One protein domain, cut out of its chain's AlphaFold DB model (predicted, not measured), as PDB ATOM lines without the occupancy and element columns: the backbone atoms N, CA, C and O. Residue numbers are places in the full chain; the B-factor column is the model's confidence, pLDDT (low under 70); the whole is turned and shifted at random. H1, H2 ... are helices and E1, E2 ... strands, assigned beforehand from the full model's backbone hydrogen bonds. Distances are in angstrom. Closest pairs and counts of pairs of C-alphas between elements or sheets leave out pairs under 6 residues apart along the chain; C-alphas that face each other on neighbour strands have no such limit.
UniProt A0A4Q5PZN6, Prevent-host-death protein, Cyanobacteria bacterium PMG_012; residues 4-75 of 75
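Overview. This is residues 4 to 75 of the 75 residues of the protein "Prevent-host-death protein" of Cyanobacteria bacterium PMG_012 (UniProt A0A4Q5PZN6). Picture a small head with a long bare arm. The head is the two-strand hairpin E1 E2 with the short helices H1 and H2 beside it; the arm, residues 43 to 75, sticks out from it, turns a corner at about residues 51 to 56 like a wide V, and ends in the small free helix H3. The printed part has 72 residues, with three named helices and two named strands in the order H1 H2 E1 E2 H3, and the sheet E1 - E2 is antiparallel. The class is mixed, helices and strands, though under half of the residues, 30 of 72, are in named elements. The whole is extended, with a radius of gyration of the C-alphas of 21.5 A, and the arm makes most of the length in the spans of 59 by 34 by 22 A.

Along the chain. Find C-alpha 4 at (19.188, -19.808, 90.952); here H1 begins and takes in residues 4 to 8. H2 follows as residues 10 to 18, 12.5 A from first to last C-alpha. Look next at C-alpha 23 at (12.876, -9.028, 96.690), where E1, residues 23 to 27, begins and runs 13.3 A. E2, residues 32 to 37, runs 15.0 A. Residues 38 to 68 hold no named element, and then H3, residues 69 to 73, ends at C-alpha 73 at (-30.181, -16.311, 99.470).

Arrangement. Begin with the hairpin E1 and E2, antiparallel at 147 degrees between their directions. Check N 25 and O 35, 2.8 A apart, and N 37 and O 23, 2.8 A apart, both within hydrogen-bond range. The C-alphas of Phe 6 in H1 and Val 25 in E1 are the closest of these two elements, 7.2 A apart. For H2, the C-alphas of Val 17 and Phe 37 in E2 are the closest, 7.1 A apart. H1 and H2 are close but not clearly touching, their closest C-alphas being those of Phe 6 and Val 13, 7.2 A apart. H3 is apart from H1, H2 and E1. In H1, H2 and H3 every O i to N i+4 pair is within hydrogen-bond range.

Size, cuts and confidence. The C-alphas farthest apart are those of Lys 29 and Ser 75, 62.1 A. The printed part has no cut and ends at the chain's last residue. The link from E2 to H3 is long, with 31 residues. The mean pLDDT of the printed part is 87.4, and residue 75 alone is under 70.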
ATOM      1  N   GLY A   4      18.606 -18.637  90.290       92.19
ATOM      2  CA  GLY A   4      19.188 -19.808  90.952       92.19
ATOM      3  C   GLY A   4      19.103 -19.699  92.474       92.19
ATOM      4  O   GLY A   4      18.513 -20.561  93.114       92.19
ATOM      5  N   GLU A   5      19.605 -18.594  93.030       92.44
ATOM      6  CA  GLU A   5      19.544 -18.312  94.474       92.44
ATOM      7  C   GLU A   5      18.104 -18.247  94.991       92.44
ATOM      8  O   GLU A   5      17.812 -18.781  96.059       92.44
ATOM      9  N   PHE A   6      17.199 -17.644  94.215       93.94
ATOM     10  CA  PHE A   6      15.780 -17.556  94.556       93.94
ATOM     11  C   PHE A   6      15.139 -18.943  94.710       93.94
ATOM     12  O   PHE A   6      14.371 -19.170  95.641       93.94
ATOM     13  N   LYS A   7      15.466 -19.894  93.823       92.50
ATOM     14  CA  LYS A   7      14.950 -21.272  93.903       92.50
ATOM     15  C   LYS A   7      15.562 -22.056  95.060       92.50
ATOM     16  O   LYS A   7      14.848 -22.801  95.720       92.50
ATOM     17  N   THR A   8      16.863 -21.898  95.300       96.56
ATOM     18  CA  THR A   8      17.563 -22.606  96.382       96.56
ATOM     19  C   THR A   8      17.083 -22.156  97.761       96.56
ATOM     20  O   THR A   8      16.878 -22.998  98.629       96.56
ATOM     21  N   ASN A   9      16.844 -20.855  97.948       95.19
ATOM     22  CA  ASN A   9      16.473 -20.274  99.242       95.19
ATOM     23  C   ASN A   9      14.987 -19.898  99.320       95.19
ATOM     24  O   ASN A   9      14.617 -18.978 100.047       95.19
ATOM     25  N   PHE A  10      14.125 -20.594  98.571       93.94
ATOM     26  CA  PHE A  10      12.721 -20.207  98.419       93.94
ATOM     27  C   PHE A  10      11.994 -20.058  99.764       93.94
ATOM     28  O   PHE A  10      11.314 -19.063  99.984       93.94
ATOM     29  N   SER A  11      12.185 -20.991 100.701       95.06
ATOM     30  CA  SER A  11      11.544 -20.924 102.023       95.06
ATOM     31  C   SER A  11      11.944 -19.677 102.817       95.06
ATOM     32  O   SER A  11      11.091 -19.050 103.431       95.06
ATOM     33  N   GLN A  12      13.222 -19.288 102.774       95.12
ATOM     34  CA  GLN A  12      13.707 -18.080 103.444       95.12
ATOM     35  C   GLN A  12      13.125 -16.819 102.796       95.12
ATOM     36  O   GLN A  12      12.654 -15.928 103.496       95.12
ATOM     37  N   VAL A  13      13.093 -16.783 101.463       94.50
ATOM     38  CA  VAL A  13      12.504 -15.686 100.685       94.50
ATOM     39  C   VAL A  13      11.039 -15.454 101.066       94.50
ATOM     40  O   VAL A  13      10.614 -14.307 101.173       94.50
ATOM     41  N   ILE A  14      10.264 -16.517 101.309       94.12
ATOM     42  CA  ILE A  14       8.875 -16.388 101.772       94.12
ATOM     43  C   ILE A  14       8.795 -15.715 103.145       94.12
ATOM     44  O   ILE A  14       7.955 -14.836 103.331       94.12
ATOM     45  N   GLU A  15       9.643 -16.103 104.096       95.62
ATOM     46  CA  GLU A  15       9.639 -15.508 105.439       95.62
ATOM     47  C   GLU A  15      10.081 -14.040 105.418       95.62
ATOM     48  O   GLU A  15       9.449 -13.200 106.056       95.62
ATOM     49  N   GLU A  16      11.085 -13.700 104.609       93.56
ATOM     50  CA  GLU A  16      11.509 -12.313 104.387       93.56
ATOM     51  C   GLU A  16      10.371 -11.472 103.788       93.56
ATOM     52  O   GLU A  16      10.062 -10.388 104.288       93.56
ATOM     53  N   VAL A  17       9.673 -11.989 102.771       93.75
ATOM     54  CA  VAL A  17       8.530 -11.282 102.172       93.75
ATOM     55  C   VAL A  17       7.381 -11.128 103.166       93.75
ATOM     56  O   VAL A  17       6.808 -10.044 103.253       93.75
ATOM     57  N   LYS A  18       7.064 -12.149 103.973       90.81
ATOM     58  CA  LYS A  18       6.063 -12.028 105.053       90.81
ATOM     59  C   LYS A  18       6.442 -10.968 106.089       90.81
ATOM     60  O   LYS A  18       5.553 -10.303 106.613       90.81
ATOM     61  N   ALA A  19       7.736 -10.790 106.358       93.06
ATOM     62  CA  ALA A  19       8.245  -9.749 107.248       93.06
ATOM     63  C   ALA A  19       8.185  -8.333 106.639       93.06
ATOM     64  O   ALA A  19       8.419  -7.356 107.349       93.06
ATOM     65  N   GLY A  20       7.833  -8.201 105.355       89.81
ATOM     66  CA  GLY A  20       7.688  -6.918 104.667       89.81
ATOM     67  C   GLY A  20       8.758  -6.640 103.609       89.81
ATOM     68  O   GLY A  20       8.689  -5.600 102.947       89.81
ATOM     69  N   GLU A  21       9.724  -7.540 103.417       92.44
ATOM     70  CA  GLU A  21      10.825  -7.325 102.477       92.44
ATOM     71  C   GLU A  21      10.380  -7.428 101.014       92.44
ATOM     72  O   GLU A  21       9.508  -8.214 100.635       92.44
ATOM     73  N   LYS A  22      11.025  -6.627 100.158       92.50
ATOM     74  CA  LYS A  22      10.766  -6.581  98.712       92.50
ATOM     75  C   LYS A  22      11.962  -7.145  97.963       92.50
ATOM     76  O   LYS A  22      13.037  -6.547  97.947       92.50
ATOM     77  N   ILE A  23      11.770  -8.271  97.285       93.81
ATOM     78  CA  ILE A  23      12.876  -9.028  96.690       93.81
ATOM     79  C   ILE A  23      12.839  -8.914  95.168       93.81
ATOM     80  O   ILE A  23      11.921  -9.400  94.514       93.81
ATOM     81  N   ALA A  24      13.868  -8.303  94.580       94.06
ATOM     82  CA  ALA A  24      14.051  -8.264  93.131       94.06
ATOM     83  C   ALA A  24      14.725  -9.551  92.621       94.06
ATOM     84  O   ALA A  24      15.823  -9.919  93.066       94.06
ATOM     85  N   VAL A  25      14.102 -10.207  91.642       95.56
ATOM     86  CA  VAL A  25      14.635 -11.396  90.966       95.56
ATOM     87  C   VAL A  25      15.277 -10.979  89.647       95.56
ATOM     88  O   VAL A  25      14.684 -10.268  88.839       95.56
ATOM     89  N   THR A  26      16.509 -11.428  89.434       96.44
ATOM     90  CA  THR A  26      17.346 -11.073  88.283       96.44
ATOM     91  C   THR A  26      17.724 -12.298  87.464       96.44
ATOM     92  O   THR A  26      17.897 -13.393  88.010       96.44
ATOM     93  N   PHE A  27      17.892 -12.116  86.156       93.81
ATOM     94  CA  PHE A  27      18.250 -13.175  85.220       93.81
ATOM     95  C   PHE A  27      19.480 -12.823  84.375       93.81
ATOM     96  O   PHE A  27      19.760 -11.662  84.068       93.81
ATOM     97  N   GLY A  28      20.219 -13.863  83.986       88.69
ATOM     98  CA  GLY A  28      21.380 -13.761  83.109       88.69
ATOM     99  C   GLY A  28      22.614 -13.113  83.748       88.69
ATOM    100  O   GLY A  28      22.632 -12.709  84.909       88.69
ATOM    101  N   LYS A  29      23.685 -13.006  82.950       85.12
ATOM    102  CA  LYS A  29      24.977 -12.443  83.387       85.12
ATOM    103  C   LYS A  29      24.913 -10.939  83.666       85.12
ATOM    104  O   LYS A  29      25.670 -10.442  84.490       85.12
ATOM    105  N   ARG A  30      23.998 -10.230  82.995       89.81
ATOM    106  CA  ARG A  30      23.778  -8.787  83.165       89.81
ATOM    107  C   ARG A  30      22.911  -8.438  84.380       89.81
ATOM    108  O   ARG A  30      22.729  -7.258  84.645       89.81
ATOM    109  N   LYS A  31      22.411  -9.442  85.120       89.69
ATOM    110  CA  LYS A  31      21.519  -9.270  86.280       89.69
ATOM    111  C   LYS A  31      20.315  -8.371  85.963       89.69
ATOM    112  O   LYS A  31      19.951  -7.505  86.751       89.69
ATOM    113  N   GLU A  32      19.693  -8.593  84.809       92.69
ATOM    114  CA  GLU A  32      18.485  -7.862  84.415       92.69
ATOM    115  C   GLU A  32      17.338  -8.255  85.352       92.69
ATOM    116  O   GLU A  32      17.112  -9.444  85.586       92.69
ATOM    117  N   VAL A  33      16.642  -7.270  85.927       95.38
ATOM    118  CA  VAL A  33      15.502  -7.518  86.820       95.38
ATOM    119  C   VAL A  33      14.328  -8.021  85.987       95.38
ATOM    120  O   VAL A  33      13.867  -7.329  85.086       95.38
ATOM    121  N   ILE A  34      13.843  -9.221  86.305       94.12
ATOM    122  CA  ILE A  34      12.724  -9.866  85.602       94.12
ATOM    123  C   ILE A  34      11.413  -9.806  86.388       94.12
ATOM    124  O   ILE A  34      10.348 -10.028  85.822       94.12
ATOM    125  N   GLY A  35      11.475  -9.520  87.689       93.25
ATOM    126  CA  GLY A  35      10.292  -9.449  88.535       93.25
ATOM    127  C   GLY A  35      10.617  -9.163  89.993       93.25
ATOM    128  O   GLY A  35      11.782  -9.156  90.398       93.25
ATOM    129  N   TYR A  36       9.564  -8.947  90.776       92.88
ATOM    130  CA  TYR A  36       9.638  -8.667  92.204       92.88
ATOM    131  C   TYR A  36       8.736  -9.624  92.973       92.88
ATOM    132  O   TYR A  36       7.625  -9.922  92.538       92.88
ATOM    133  N   PHE A  37       9.214 -10.068  94.127       92.69
ATOM    134  CA  PHE A  37       8.430 -10.757  95.136       92.69
ATOM    135  C   PHE A  37       8.121  -9.748  96.241       92.69
ATOM    136  O   PHE A  37       9.037  -9.143  96.800       92.69
ATOM    137  N   LEU A  38       6.836  -9.496  96.469       92.38
ATOM    138  CA  LEU A  38       6.349  -8.401  97.303       92.38
ATOM    139  C   LEU A  38       5.317  -8.937  98.298       92.38
ATOM    140  O   LEU A  38       4.559  -9.843  97.938       92.38
ATOM    141  N   PRO A  39       5.230  -8.364  99.507       90.56
ATOM    142  CA  PRO A  39       4.144  -8.681 100.414       90.56
ATOM    143  C   PRO A  39       2.827  -8.088  99.906       90.56
ATOM    144  O   PRO A  39       2.815  -7.068  99.214       90.56
ATOM    145  N   GLU A  40       1.701  -8.714 100.254       81.81
ATOM    146  CA  GLU A  40       0.375  -8.335  99.743       81.81
ATOM    147  C   GLU A  40       0.024  -6.868 100.044       81.81
ATOM    148  O   GLU A  40      -0.486  -6.149  99.184       81.81
ATOM    149  N   ASN A  41       0.387  -6.392 101.236       78.94
ATOM    150  CA  ASN A  41       0.196  -5.007 101.669       78.94
ATOM    151  C   ASN A  41       1.005  -3.973 100.857       78.94
ATOM    152  O   ASN A  41       0.727  -2.780 100.940       78.94
ATOM    153  N   SER A  42       1.994  -4.411 100.073       73.31
ATOM    154  CA  SER A  42       2.837  -3.548  99.237       73.31
ATOM    155  C   SER A  42       2.268  -3.318  97.843       73.31
ATOM    156  O   SER A  42       2.808  -2.502  97.092       73.31
ATOM    157  N   ILE A  43       1.214  -4.046  97.475       75.06
ATOM    158  CA  ILE A  43       0.513  -3.849  96.214       75.06
ATOM    159  C   ILE A  43      -0.493  -2.724  96.439       75.06
ATOM    160  O   ILE A  43      -1.574  -2.936  96.993       75.06
ATOM    161  N   GLU A  44      -0.150  -1.515  95.996       74.00
ATOM    162  CA  GLU A  44      -1.135  -0.445  95.885       74.00
ATOM    163  C   GLU A  44      -2.225  -0.898  94.912       74.00
ATOM    164  O   GLU A  44      -2.038  -0.930  93.692       74.00
ATOM    165  N   LYS A  45      -3.379  -1.296  95.457       75.56
ATOM    166  CA  LYS A  45      -4.545  -1.611  94.638       75.56
ATOM    167  C   LYS A  45      -4.902  -0.332  93.878       75.56
ATOM    168  O   LYS A  45      -5.108   0.702  94.522       75.56
ATOM    169  N   PRO A  46      -4.975  -0.363  92.534       75.38
ATOM    170  CA  PRO A  46      -5.326   0.826  91.778       75.38
ATOM    171  C   PRO A  46      -6.675   1.329  92.286       75.38
ATOM    172  O   PRO A  46      -7.664   0.590  92.283       75.38
ATOM    173  N   LYS A  47      -6.709   2.578  92.764       77.69
ATOM    174  CA  LYS A  47      -7.955   3.193  93.225       77.69
ATOM    175  C   LYS A  47      -8.943   3.156  92.062       77.69
ATOM    176  O   LYS A  47      -8.667   3.693  90.986       77.69
ATOM    177  N   ARG A  48     -10.084   2.485  92.256       79.44
ATOM    178  CA  ARG A  48     -11.132   2.418  91.232       79.44
ATOM    179  C   ARG A  48     -11.599   3.838  90.920       79.44
ATOM    180  O   ARG A  48     -11.875   4.624  91.823       79.44
ATOM    181  N   LYS A  49     -11.678   4.170  89.631       80.62
ATOM    182  CA  LYS A  49     -12.201   5.464  89.195       80.62
ATOM    183  C   LYS A  49     -13.712   5.474  89.423       80.62
ATOM    184  O   LYS A  49     -14.423   4.720  88.769       80.62
ATOM    185  N   LEU A  50     -14.194   6.354  90.297       81.25
ATOM    186  CA  LEU A  50     -15.631   6.576  90.533       81.25
ATOM    187  C   LEU A  50     -16.315   7.364  89.396       81.25
ATOM    188  O   LEU A  50     -17.521   7.603  89.427       81.25
ATOM    189  N   GLY A  51     -15.554   7.782  88.378       84.69
ATOM    190  CA  GLY A  51     -16.074   8.489  87.210       84.69
ATOM    191  C   GLY A  51     -16.784   9.785  87.596       84.69
ATOM    192  O   GLY A  51     -16.241  10.601  88.338       84.69
ATOM    193  N   ILE A  52     -18.012   9.959  87.104       88.44
ATOM    194  CA  ILE A  52     -18.834  11.154  87.348       88.44
ATOM    195  C   ILE A  52     -19.255  11.337  88.810       88.44
ATOM    196  O   ILE A  52     -19.703  12.430  89.150       88.44
ATOM    197  N   LEU A  53     -19.149  10.291  89.636       82.12
ATOM    198  CA  LEU A  53     -19.521  10.297  91.054       82.12
ATOM    199  C   LEU A  53     -18.346  10.671  91.969       82.12
ATOM    200  O   LEU A  53     -18.539  10.866  93.167       82.12
ATOM    201  N   ALA A  54     -17.131  10.807  91.424       83.00
ATOM    202  CA  ALA A  54     -15.967  11.223  92.198       83.00
ATOM    203  C   ALA A  54     -16.214  12.592  92.862       83.00
ATOM    204  O   ALA A  54     -16.439  13.587  92.176       83.00
ATOM    205  N   GLY A  55     -16.183  12.627  94.198       82.88
ATOM    206  CA  GLY A  55     -16.376  13.846  94.990       82.88
ATOM    207  C   GLY A  55     -17.816  14.367  95.055       82.88
ATOM    208  O   GLY A  55     -18.017  15.484  95.521       82.88
ATOM    209  N   LYS A  56     -18.809  13.598  94.582       87.31
ATOM    210  CA  LYS A  56     -20.227  14.007  94.595       87.31
ATOM    211  C   LYS A  56     -21.077  13.305  95.646       87.31
ATOM    212  O   LYS A  56     -22.173  13.772  95.935       87.31
ATOM    213  N   SER A  57     -20.603  12.186  96.178       79.56
ATOM    214  CA  SER A  57     -21.311  11.415  97.192       79.56
ATOM    215  C   SER A  57     -20.322  10.713  98.109       79.56
ATOM    216  O   SER A  57     -19.210  10.371  97.697       79.56
ATOM    217  N   GLU A  58     -20.761  10.472  99.335       81.94
ATOM    218  CA  GLU A  58     -20.062   9.677 100.335       81.94
ATOM    219  C   GLU A  58     -20.753   8.315 100.463       81.94
ATOM    220  O   GLU A  58     -21.961   8.208 100.247       81.94
ATOM    221  N   VAL A  59     -19.980   7.270 100.750       79.00
ATOM    222  CA  VAL A  59     -20.520   5.948 101.078       79.00
ATOM    223  C   VAL A  59     -20.390   5.790 102.583       79.00
ATOM    224  O   VAL A  59     -19.273   5.785 103.096       79.00
ATOM    225  N   ILE A  60     -21.529   5.681 103.259       84.38
ATOM    226  CA  ILE A  60     -21.623   5.479 104.702       84.38
ATOM    227  C   ILE A  60     -22.169   4.067 104.903       84.38
ATOM    228  O   ILE A  60     -23.196   3.718 104.323       84.38
ATOM    229  N   PHE A  61     -21.442   3.252 105.662       83.62
ATOM    230  CA  PHE A  61     -21.916   1.951 106.117       83.62
ATOM    231  C   PHE A  61     -22.337   2.121 107.572       83.62
ATOM    232  O   PHE A  61     -21.504   2.477 108.403       83.62
ATOM    233  N   GLU A  62     -23.626   1.935 107.838       86.75
ATOM    234  CA  GLU A  62     -24.192   1.954 109.187       86.75
ATOM    235  C   GLU A  62     -23.870   0.635 109.912       86.75
ATOM    236  O   GLU A  62     -23.570  -0.380 109.273       86.75
ATOM    237  N   ASP A  63     -23.922   0.637 111.247       82.00
ATOM    238  CA  ASP A  63     -23.579  -0.533 112.077       82.00
ATOM    239  C   ASP A  63     -24.487  -1.755 111.810       82.00
ATOM    240  O   ASP A  63     -24.119  -2.886 112.121       82.00
ATOM    241  N   ASP A  64     -25.663  -1.544 111.213       82.06
ATOM    242  CA  ASP A  64     -26.649  -2.566 110.847       82.06
ATOM    243  C   ASP A  64     -26.512  -3.074 109.399       82.06
ATOM    244  O   ASP A  64     -27.371  -3.807 108.912       82.06
ATOM    245  N   PHE A  65     -25.432  -2.714 108.699       84.38
ATOM    246  CA  PHE A  65     -25.196  -3.145 107.317       84.38
ATOM    247  C   PHE A  65     -24.765  -4.621 107.189       84.38
ATOM    248  O   PHE A  65     -24.688  -5.155 106.080       84.38
ATOM    249  N   GLU A  66     -24.443  -5.292 108.296       86.38
ATOM    250  CA  GLU A  66     -24.063  -6.707 108.287       86.38
ATOM    251  C   GLU A  66     -25.261  -7.595 107.904       86.38
ATOM    252  O   GLU A  66     -26.341  -7.484 108.475       86.38
ATOM    253  N   MET A  67     -25.070  -8.485 106.926       87.81
ATOM    254  CA  MET A  67     -26.091  -9.422 106.446       87.81
ATOM    255  C   MET A  67     -25.493 -10.823 106.342       87.81
ATOM    256  O   MET A  67     -24.365 -10.994 105.868       87.81
ATOM    257  N   SER A  68     -26.262 -11.829 106.751       89.25
ATOM    258  CA  SER A  68     -25.869 -13.232 106.611       89.25
ATOM    259  C   SER A  68     -26.125 -13.773 105.198       89.25
ATOM    260  O   SER A  68     -26.997 -13.312 104.462       89.25
ATOM    261  N   GLU A  69     -25.377 -14.807 104.811       84.62
ATOM    262  CA  GLU A  69     -25.561 -15.478 103.516       84.62
ATOM    263  C   GLU A  69     -26.949 -16.135 103.400       84.62
ATOM    264  O   GLU A  69     -27.556 -16.119 102.329       84.62
ATOM    265  N   GLU A  70     -27.491 -16.649 104.511       88.38
ATOM    266  CA  GLU A  70     -28.847 -17.208 104.561       88.38
ATOM    267  C   GLU A  70     -29.927 -16.142 104.322       88.38
ATOM    268  O   GLU A  70     -30.890 -16.410 103.604       88.38
ATOM    269  N   GLU A  71     -29.778 -14.934 104.874       86.31
ATOM    270  CA  GLU A  71     -30.705 -13.820 104.615       86.31
ATOM    271  C   GLU A  71     -30.663 -13.371 103.151       86.31
ATOM    272  O   GLU A  71     -31.708 -13.087 102.569       86.31
ATOM    273  N   PHE A  72     -29.475 -13.350 102.538       88.00
ATOM    274  CA  PHE A  72     -29.310 -12.946 101.141       88.00
ATOM    275  C   PHE A  72     -29.903 -13.954 100.145       88.00
ATOM    276  O   PHE A  72     -30.456 -13.562  99.122       88.00
ATOM    277  N   LEU A  73     -29.772 -15.258 100.411       91.62
ATOM    278  CA  LEU A  73     -30.181 -16.311  99.470       91.62
ATOM    279  C   LEU A  73     -31.663 -16.702  99.565       91.62
ATOM    280  O   LEU A  73     -32.159 -17.383  98.668       91.62
ATOM    281  N   ASN A  74     -32.371 -16.292 100.620       80.25
ATOM    282  CA  ASN A  74     -33.788 -16.610 100.832       80.25
ATOM    283  C   ASN A  74     -34.761 -15.505 100.355       80.25
ATOM    284  O   ASN A  74     -35.921 -15.496 100.773       80.25
ATOM    285  N   SER A  75     -34.307 -14.587  99.490       56.50
ATOM    286  CA  SER A  75     -35.106 -13.502  98.884       56.50
ATOM    287  C   SER A  75     -35.726 -13.857  97.534       56.50
ATOM    288  O   SER A  75     -34.990 -14.426  96.695       56.50
TER     289      SER A  75